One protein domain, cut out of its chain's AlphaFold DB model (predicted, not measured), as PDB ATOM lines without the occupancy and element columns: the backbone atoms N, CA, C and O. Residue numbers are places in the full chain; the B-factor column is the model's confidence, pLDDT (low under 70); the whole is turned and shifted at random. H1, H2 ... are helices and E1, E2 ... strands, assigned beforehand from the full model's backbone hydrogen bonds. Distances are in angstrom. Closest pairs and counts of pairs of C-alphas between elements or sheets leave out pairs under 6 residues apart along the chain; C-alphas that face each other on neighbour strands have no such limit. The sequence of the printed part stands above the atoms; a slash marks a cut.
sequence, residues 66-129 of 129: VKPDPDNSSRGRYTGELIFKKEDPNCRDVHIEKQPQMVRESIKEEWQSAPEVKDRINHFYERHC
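This is residues 66 to 129 of the 129 residues of an uncharacterized protein of Microcoleaceae bacterium UBA11344 (UniProt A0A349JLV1). A small antiparallel sheet, E1 - E2 - E5, makes one end of a rod; a long antiparallel hairpin, E3 and E4, reaches away from it, and H1 packs on that hairpin. The printed part has 64 residues with five named strands, then one named helix; the class is mixed. It is loose, with a radius of gyration of the C-alphas of 13.4 A, and spans 42 by 19 by 15 A.

E1 is residues 66 to 69, from C-alpha 66 at (-47.069, -34.723, -28.261); E2 is 72 to 78, E5 101 to 103. E3, 81 to 88, measures 22.7 A, E4, 91 to 98, 22.5 A, and H1, 115 to 128, 20.1 A, ending at C-alpha 128 (-20.210, -40.394, -20.204).

Within hydrogen-bond range are N 67 and O 77 in the hairpin E1 and E2, 2.8 A, N 102 and O 76 between E5 and E2, 2.8 A, N 84 and O 95 in the hairpin E3 and E4, 2.8 A, and every O i to N i+4 pair of H1. E2 runs on into E3 at 73 degrees. H1 only grazes the three-stranded sheet, with residues 115 to 117; its closest C-alpha to E4 is Ile 121, 7.1 A from that of His 95.

The farthest C-alphas, Asp 71 and Pro 89, are 43.6 A apart. The printed part has no cut; the link E5 to H1 is long, and its residues 106 to 109 have pLDDT under 70.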
ATOM      1  N   VAL A  66     -47.324 -33.498 -27.508       72.44
ATOM      2  CA  VAL A  66     -47.069 -34.723 -28.261       72.44
ATOM      3  C   VAL A  66     -48.082 -34.795 -29.397       72.44
ATOM      4  O   VAL A  66     -49.285 -34.828 -29.148       72.44
ATOM      5  N   LYS A  67     -47.600 -34.812 -30.638       81.38
ATOM      6  CA  LYS A  67     -48.414 -35.048 -31.827       81.38
ATOM      7  C   LYS A  67     -48.632 -36.558 -31.968       81.38
ATOM      8  O   LYS A  67     -47.645 -37.254 -32.211       81.38
ATOM      9  N   PRO A  68     -49.864 -37.074 -31.806       77.94
ATOM     10  CA  PRO A  68     -50.131 -38.498 -31.965       77.94
ATOM     11  C   PRO A  68     -49.870 -38.949 -33.403       77.94
ATOM     12  O   PRO A  68     -50.045 -38.167 -34.345       77.94
ATOM     13  N   ASP A  69     -49.477 -40.206 -33.570       80.50
ATOM     14  CA  ASP A  69     -49.334 -40.817 -34.886       80.50
ATOM     15  C   ASP A  69     -50.732 -41.062 -35.490       80.50
ATOM     16  O   ASP A  69     -51.661 -41.433 -34.765       80.50
ATOM     17  N   PRO A  70     -50.917 -40.870 -36.810       73.19
ATOM     18  CA  PRO A  70     -52.228 -41.010 -37.454       73.19
ATOM     19  C   PRO A  70     -52.798 -42.430 -37.332       73.19
ATOM     20  O   PRO A  70     -54.012 -42.601 -37.275       73.19
ATOM     21  N   ASP A  71     -51.918 -43.428 -37.241       82.12
ATOM     22  CA  ASP A  71     -52.281 -44.844 -37.177       82.12
ATOM     23  C   ASP A  71     -52.456 -45.351 -35.736       82.12
ATOM     24  O   ASP A  71     -53.013 -46.428 -35.519       82.12
ATOM     25  N   ASN A  72     -51.964 -44.613 -34.732       76.81
ATOM     26  CA  ASN A  72     -51.981 -45.052 -33.338       76.81
ATOM     27  C   ASN A  72     -52.037 -43.867 -32.363       76.81
ATOM     28  O   ASN A  72     -51.034 -43.215 -32.092       76.81
ATOM     29  N   SER A  73     -53.202 -43.658 -31.749       72.62
ATOM     30  CA  SER A  73     -53.435 -42.580 -30.779       72.62
ATOM     31  C   SER A  73     -52.699 -42.754 -29.440       72.62
ATOM     32  O   SER A  73     -52.636 -41.802 -28.653       72.62
ATOM     33  N   SER A  74     -52.132 -43.936 -29.177       77.94
ATOM     34  CA  SER A  74     -51.293 -44.255 -28.012       77.94
ATOM     35  C   SER A  74     -49.800 -44.010 -28.262       77.94
ATOM     36  O   SER A  74     -48.989 -44.123 -27.341       77.94
ATOM     37  N   ARG A  75     -49.413 -43.655 -29.493       84.31
ATOM     38  CA  ARG A  75     -48.046 -43.281 -29.868       84.31
ATOM     39  C   ARG A  75     -48.026 -41.886 -30.472       84.31
ATOM     40  O   ARG A  75     -49.009 -41.432 -31.046       84.31
ATOM     41  N   GLY A  76     -46.915 -41.182 -30.314       85.75
ATOM     42  CA  GLY A  76     -46.747 -39.871 -30.923       85.75
ATOM     43  C   GLY A  76     -45.340 -39.329 -30.777       85.75
ATOM     44  O   GLY A  76     -44.476 -39.953 -30.164       85.75
ATOM     45  N   ARG A  77     -45.107 -38.139 -31.322       85.00
ATOM     46  CA  ARG A  77     -43.830 -37.431 -31.219       85.00
ATOM     47  C   ARG A  77     -43.980 -36.137 -30.460       85.00
ATOM     48  O   ARG A  77     -44.873 -35.340 -30.741       85.00
ATOM     49  N   TYR A  78     -43.082 -35.914 -29.514       83.75
ATOM     50  CA  TYR A  78     -42.980 -34.627 -28.852       83.75
ATOM     51  C   TYR A  78     -42.577 -33.559 -29.875       83.75
ATOM     52  O   TYR A  78     -41.705 -33.787 -30.708       83.75
ATOM     53  N   THR A  79     -43.230 -32.401 -29.855       79.75
ATOM     54  CA  THR A  79     -42.982 -31.339 -30.847       79.75
ATOM     55  C   THR A  79     -41.780 -30.454 -30.504       79.75
ATOM     56  O   THR A  79     -41.335 -29.685 -31.355       79.75
ATOM     57  N   GLY A  80     -41.216 -30.593 -29.299       73.81
ATOM     58  CA  GLY A  80     -40.051 -29.844 -28.827       73.81
ATOM     59  C   GLY A  80     -38.790 -30.689 -28.622       73.81
ATOM     60  O   GLY A  80     -38.642 -31.794 -29.150       73.81
ATOM     61  N   GLU A  81     -37.879 -30.151 -27.817       79.50
ATOM     62  CA  GLU A  81     -36.694 -30.850 -27.321       79.50
ATOM     63  C   GLU A  81     -36.938 -31.270 -25.865       79.50
ATOM     64  O   GLU A  81     -37.378 -30.454 -25.055       79.50
ATOM     65  N   LEU A  82     -36.678 -32.537 -25.532       77.94
ATOM     66  CA  LEU A  82     -36.679 -32.997 -24.141       77.94
ATOM     67  C   LEU A  82     -35.251 -33.005 -23.617       77.94
ATOM     68  O   LEU A  82     -34.357 -33.604 -24.216       77.94
ATOM     69  N   ILE A  83     -35.059 -32.345 -22.480       80.69
ATOM     70  CA  ILE A  83     -33.775 -32.253 -21.797       80.69
ATOM     71  C   ILE A  83     -33.783 -33.254 -20.646       80.69
ATOM     72  O   ILE A  83     -34.534 -33.102 -19.683       80.69
ATOM     73  N   PHE A  84     -32.917 -34.251 -20.732       82.88
ATOM     74  CA  PHE A  84     -32.643 -35.209 -19.675       82.88
ATOM     75  C   PHE A  84     -31.387 -34.754 -18.946       82.88
ATOM     76  O   PHE A  84     -30.400 -34.389 -19.577       82.88
ATOM     77  N   LYS A  85     -31.420 -34.752 -17.616       81.62
ATOM     78  CA  LYS A  85     -30.274 -34.373 -16.785       81.62
ATOM     79  C   LYS A  85     -29.971 -35.509 -15.824       81.62
ATOM     80  O   LYS A  85     -30.904 -36.045 -15.226       81.62
ATOM     81  N   LYS A  86     -28.694 -35.844 -15.666       79.88
ATOM     82  CA  LYS A  86     -28.209 -36.775 -14.647       79.88
ATOM     83  C   LYS A  86     -27.203 -36.043 -13.766       79.88
ATOM     84  O   LYS A  86     -26.220 -35.506 -14.271       79.88
ATOM     85  N   GLU A  87     -27.496 -35.979 -12.469       84.38
ATOM     86  CA  GLU A  87     -26.646 -35.351 -11.456       84.38
ATOM     87  C   GLU A  87     -26.387 -36.363 -10.333       84.38
ATOM     88  O   GLU A  87     -27.220 -36.557  -9.453       84.38
ATOM     89  N   ASP A  88     -25.224 -37.004 -10.388       80.88
ATOM     90  CA  ASP A  88     -24.668 -37.893  -9.370       80.88
ATOM     91  C   ASP A  88     -23.328 -37.312  -8.866       80.88
ATOM     92  O   ASP A  88     -22.708 -36.508  -9.567       80.88
ATOM     93  N   PRO A  89     -22.802 -37.723  -7.692       81.31
ATOM     94  CA  PRO A  89     -21.521 -37.217  -7.177       81.31
ATOM     95  C   PRO A  89     -20.333 -37.376  -8.141       81.31
ATOM     96  O   PRO A  89     -19.378 -36.607  -8.064       81.31
ATOM     97  N   ASN A  90     -20.409 -38.360  -9.042       78.00
ATOM     98  CA  ASN A  90     -19.357 -38.692 -10.003       78.00
ATOM     99  C   ASN A  90     -19.698 -38.293 -11.446       78.00
ATOM    100  O   ASN A  90     -18.811 -38.337 -12.290       78.00
ATOM    101  N   CYS A  91     -20.940 -37.887 -11.739       73.56
ATOM    102  CA  CYS A  91     -21.335 -37.505 -13.091       73.56
ATOM    103  C   CYS A  91     -22.358 -36.378 -13.105       73.56
ATOM    104  O   CYS A  91     -23.392 -36.440 -12.443       73.56
ATOM    105  N   ARG A  92     -22.095 -35.376 -13.941       82.69
ATOM    106  CA  ARG A  92     -23.029 -34.295 -14.215       82.69
ATOM    107  C   ARG A  92     -23.118 -34.074 -15.711       82.69
ATOM    108  O   ARG A  92     -22.261 -33.405 -16.276       82.69
ATOM    109  N   ASP A  93     -24.180 -34.590 -16.312       80.06
ATOM    110  CA  ASP A  93     -24.383 -34.484 -17.750       80.06
ATOM    111  C   ASP A  93     -25.828 -34.188 -18.132       80.06
ATOM    112  O   ASP A  93     -26.787 -34.447 -17.394       80.06
ATOM    113  N   VAL A  94     -25.969 -33.610 -19.323       83.62
ATOM    114  CA  VAL A  94     -27.248 -33.218 -19.906       83.62
ATOM    115  C   VAL A  94     -27.344 -33.787 -21.314       83.62
ATOM    116  O   VAL A  94     -26.528 -33.465 -22.174       83.62
ATOM    117  N   HIS A  95     -28.379 -34.583 -21.561       83.00
ATOM    118  CA  HIS A  95     -28.702 -35.119 -22.880       83.00
ATOM    119  C   HIS A  95     -29.975 -34.479 -23.425       83.00
ATOM    120  O   HIS A  95     -30.977 -34.377 -22.718       83.00
ATOM    121  N   ILE A  96     -29.957 -34.061 -24.688       83.00
ATOM    122  CA  ILE A  96     -31.100 -33.417 -25.344       83.00
ATOM    123  C   ILE A  96     -31.578 -34.321 -26.478       83.00
ATOM    124  O   ILE A  96     -30.845 -34.567 -27.434       83.00
ATOM    125  N   GLU A  97     -32.826 -34.778 -26.402       80.06
ATOM    126  CA  GLU A  97     -33.483 -35.490 -27.499       80.06
ATOM    127  C   GLU A  97     -34.410 -34.541 -28.254       80.06
ATOM    128  O   GLU A  97     -35.304 -33.914 -27.679       80.06
ATOM    129  N   LYS A  98     -34.219 -34.465 -29.570       83.88
ATOM    130  CA  LYS A  98     -35.059 -33.663 -30.461       83.88
ATOM    131  C   LYS A  98     -36.235 -34.499 -30.935       83.88
ATOM    132  O   LYS A  98     -36.036 -35.543 -31.548       83.88
ATOM    133  N   GLN A  99     -37.446 -34.015 -30.680       84.62
ATOM    134  CA  GLN A  99     -38.696 -34.669 -31.068       84.62
ATOM    135  C   GLN A  99     -38.777 -36.166 -30.703       84.62
ATOM    136  O   GLN A  99     -39.047 -37.003 -31.572       84.62
ATOM    137  N   PRO A 100     -38.526 -36.540 -29.435       85.25
ATOM    138  CA  PRO A 100     -38.534 -37.937 -29.025       85.25
ATOM    139  C   PRO A 100     -39.906 -38.583 -29.221       85.25
ATOM    140  O   PRO A 100     -40.956 -37.944 -29.091       85.25
ATOM    141  N   GLN A 101     -39.878 -39.886 -29.496       88.81
ATOM    142  CA  GLN A 101     -41.076 -40.708 -29.534       88.81
ATOM    143  C   GLN A 101     -41.633 -40.862 -28.113       88.81
ATOM    144  O   GLN A 101     -40.905 -41.140 -27.157       88.81
ATOM    145  N   MET A 102     -42.942 -40.700 -27.991       85.56
ATOM    146  CA  MET A 102     -43.697 -40.775 -26.752       85.56
ATOM    147  C   MET A 102     -44.783 -41.842 -26.888       85.56
ATOM    148  O   MET A 102     -45.292 -42.114 -27.981       85.56
ATOM    149  N   VAL A 103     -45.131 -42.452 -25.764       88.12
ATOM    150  CA  VAL A 103     -46.142 -43.499 -25.649       88.12
ATOM    151  C   VAL A 103     -47.041 -43.217 -24.450       88.12
ATOM    152  O   VAL A 103     -46.611 -42.602 -23.478       88.12
ATOM    153  N   ARG A 104     -48.287 -43.672 -24.514       80.06
ATOM    154  CA  ARG A 104     -49.237 -43.703 -23.394       80.06
ATOM    155  C   ARG A 104     -50.059 -44.982 -23.494       80.06
ATOM    156  O   ARG A 104     -50.304 -45.435 -24.612       80.06
ATOM    157  N   GLU A 105     -50.491 -45.571 -22.385       75.69
ATOM    158  CA  GLU A 105     -51.296 -46.803 -22.456       75.69
ATOM    159  C   GLU A 105     -52.752 -46.471 -22.805       75.69
ATOM    160  O   GLU A 105     -53.404 -47.197 -23.556       75.69
ATOM    161  N   SER A 106     -53.231 -45.306 -22.359       69.62
ATOM    162  CA  SER A 106     -54.590 -44.819 -22.595       69.62
ATOM    163  C   SER A 106     -54.644 -43.314 -22.863       69.62
ATOM    164  O   SER A 106     -53.760 -42.555 -22.477       69.62
ATOM    165  N   ILE A 107     -55.735 -42.847 -23.481       64.88
ATOM    166  CA  ILE A 107     -55.984 -41.417 -23.738       64.88
ATOM    167  C   ILE A 107     -56.039 -40.601 -22.436       64.88
ATOM    168  O   ILE A 107     -55.717 -39.415 -22.450       64.88
ATOM    169  N   LYS A 108     -56.435 -41.236 -21.326       57.16
ATOM    170  CA  LYS A 108     -56.547 -40.609 -20.000       57.16
ATOM    171  C   LYS A 108     -55.215 -40.500 -19.256       57.16
ATOM    172  O   LYS A 108     -55.170 -39.851 -18.217       57.16
ATOM    173  N   GLU A 109     -54.175 -41.158 -19.749       65.25
ATOM    174  CA  GLU A 109     -52.871 -41.205 -19.099       65.25
ATOM    175  C   GLU A 109     -51.907 -40.178 -19.680       65.25
ATOM    176  O   GLU A 109     -52.043 -39.714 -20.817       65.25
ATOM    177  N   GLU A 110     -50.911 -39.836 -18.871       73.31
ATOM    178  CA  GLU A 110     -49.843 -38.934 -19.265       73.31
ATOM    179  C   GLU A 110     -48.907 -39.589 -20.284       73.31
ATOM    180  O   GLU A 110     -48.639 -40.791 -20.264       73.31
ATOM    181  N   TRP A 111     -48.376 -38.767 -21.186       79.25
ATOM    182  CA  TRP A 111     -47.382 -39.205 -22.153       79.25
ATOM    183  C   TRP A 111     -46.052 -39.499 -21.467       79.25
ATOM    184  O   TRP A 111     -45.487 -38.647 -20.785       79.25
ATOM    185  N   GLN A 112     -45.501 -40.674 -21.739       84.19
ATOM    186  CA  GLN A 112     -44.178 -41.081 -21.288       84.19
ATOM    187  C   GLN A 112     -43.226 -41.207 -22.475       84.19
ATOM    188  O   GLN A 112     -43.642 -41.488 -23.598       84.19
ATOM    189  N   SER A 113     -41.925 -41.031 -22.243       84.69
ATOM    190  CA  SER A 113     -40.923 -41.336 -23.269       84.69
ATOM    191  C   SER A 113     -40.978 -42.812 -23.646       84.69
ATOM    192  O   SER A 113     -41.074 -43.678 -22.769       84.69
ATOM    193  N   ALA A 114     -40.896 -43.099 -24.945       88.38
ATOM    194  CA  ALA A 114     -40.859 -44.468 -25.438       88.38
ATOM    195  C   ALA A 114     -39.669 -45.243 -24.831       88.38
ATOM    196  O   ALA A 114     -38.627 -44.637 -24.558       88.38
ATOM    197  N   PRO A 115     -39.774 -46.575 -24.661       86.75
ATOM    198  CA  PRO A 115     -38.686 -47.399 -24.125       86.75
ATOM    199  C   PRO A 115     -37.366 -47.200 -24.881       86.75
ATOM    200  O   PRO A 115     -36.333 -46.964 -24.272       86.75
ATOM    201  N   GLU A 116     -37.431 -47.129 -26.210       88.12
ATOM    202  CA  GLU A 116     -36.280 -46.884 -27.090       88.12
ATOM    203  C   GLU A 116     -35.562 -45.556 -26.798       88.12
ATOM    204  O   GLU A 116     -34.356 -45.432 -26.997       88.12
ATOM    205  N   VAL A 117     -36.301 -44.533 -26.355       86.75
ATOM    206  CA  VAL A 117     -35.734 -43.237 -25.959       86.75
ATOM    207  C   VAL A 117     -35.033 -43.382 -24.609       86.75
ATOM    208  O   VAL A 117     -33.911 -42.905 -24.459       86.75
ATOM    209  N   LYS A 118     -35.653 -44.089 -23.654       85.56
ATOM    210  CA  LYS A 118     -35.060 -44.378 -22.337       85.56
ATOM    211  C   LYS A 118     -33.754 -45.167 -22.476       85.56
ATOM    212  O   LYS A 118     -32.767 -44.799 -21.849       85.56
ATOM    213  N   ASP A 119     -33.716 -46.167 -23.351       88.62
ATOM    214  CA  ASP A 119     -32.516 -46.971 -23.603       88.62
ATOM    215  C   ASP A 119     -31.371 -46.133 -24.187       88.62
ATOM    216  O   ASP A 119     -30.231 -46.244 -23.737       88.62
ATOM    217  N   ARG A 120     -31.663 -45.227 -25.135       86.38
ATOM    218  CA  ARG A 120     -30.650 -44.295 -25.669       86.38
ATOM    219  C   ARG A 120     -30.087 -43.373 -24.597       86.38
ATOM    220  O   ARG A 120     -28.879 -43.156 -24.567       86.38
ATOM    221  N   ILE A 121     -30.947 -42.845 -23.731       86.44
ATOM    222  CA  ILE A 121     -30.544 -41.965 -22.630       86.44
ATOM    223  C   ILE A 121     -29.663 -42.726 -21.636       86.44
ATOM    224  O   ILE A 121     -28.600 -42.237 -21.257       86.44
ATOM    225  N   ASN A 122     -30.069 -43.937 -21.248       86.75
ATOM    226  CA  ASN A 122     -29.289 -44.784 -20.349       86.75
ATOM    227  C   ASN A 122     -27.907 -45.065 -20.936       86.75
ATOM    228  O   ASN A 122     -26.897 -44.837 -20.277       86.75
ATOM    229  N   HIS A 123     -27.860 -45.458 -22.206       89.88
ATOM    230  CA  HIS A 123     -26.613 -45.768 -22.882       89.88
ATOM    231  C   HIS A 123     -25.718 -44.537 -23.116       89.88
ATOM    232  O   HIS A 123     -24.491 -44.650 -23.146       89.88
ATOM    233  N   PHE A 124     -26.306 -43.346 -23.275       88.38
ATOM    234  CA  PHE A 124     -25.558 -42.090 -23.278       88.38
ATOM    235  C   PHE A 124     -24.854 -41.887 -21.935       88.38
ATOM    236  O   PHE A 124     -23.641 -41.683 -21.916       88.38
ATOM    237  N   TYR A 125     -25.581 -42.015 -20.822       84.38
ATOM    238  CA  TYR A 125     -24.996 -41.828 -19.499       84.38
ATOM    239  C   TYR A 125     -24.004 -42.928 -19.120       84.38
ATOM    240  O   TYR A 125     -22.987 -42.613 -18.528       84.38
ATOM    241  N   GLU A 126     -24.218 -44.188 -19.498       87.12
ATOM    242  CA  GLU A 126     -23.225 -45.260 -19.291       87.12
ATOM    243  C   GLU A 126     -21.873 -44.959 -19.947       87.12
ATOM    244  O   GLU A 126     -20.835 -45.398 -19.460       87.12
ATOM    245  N   ARG A 127     -21.871 -44.228 -21.068       85.38
ATOM    246  CA  ARG A 127     -20.642 -43.866 -21.783       85.38
ATOM    247  C   ARG A 127     -19.965 -42.602 -21.262       85.38
ATOM    248  O   ARG A 127     -18.779 -42.435 -21.529       85.38
ATOM    249  N   HIS A 128     -20.702 -41.720 -20.591       80.12
ATOM    250  CA  HIS A 128     -20.210 -40.394 -20.204       80.12
ATOM    251  C   HIS A 128     -20.060 -40.202 -18.679       80.12
ATOM    252  O   HIS A 128     -19.430 -39.226 -18.285       80.12
ATOM    253  N   CYS A 129     -20.563 -41.123 -17.837       73.12
ATOM    254  CA  CYS A 129     -20.633 -40.977 -16.368       73.12
ATOM    255  C   CYS A 129     -19.763 -41.926 -15.510       73.12
ATOM    256  O   CYS A 129     -19.827 -43.148 -15.738       73.12
TER     257      CYS A 129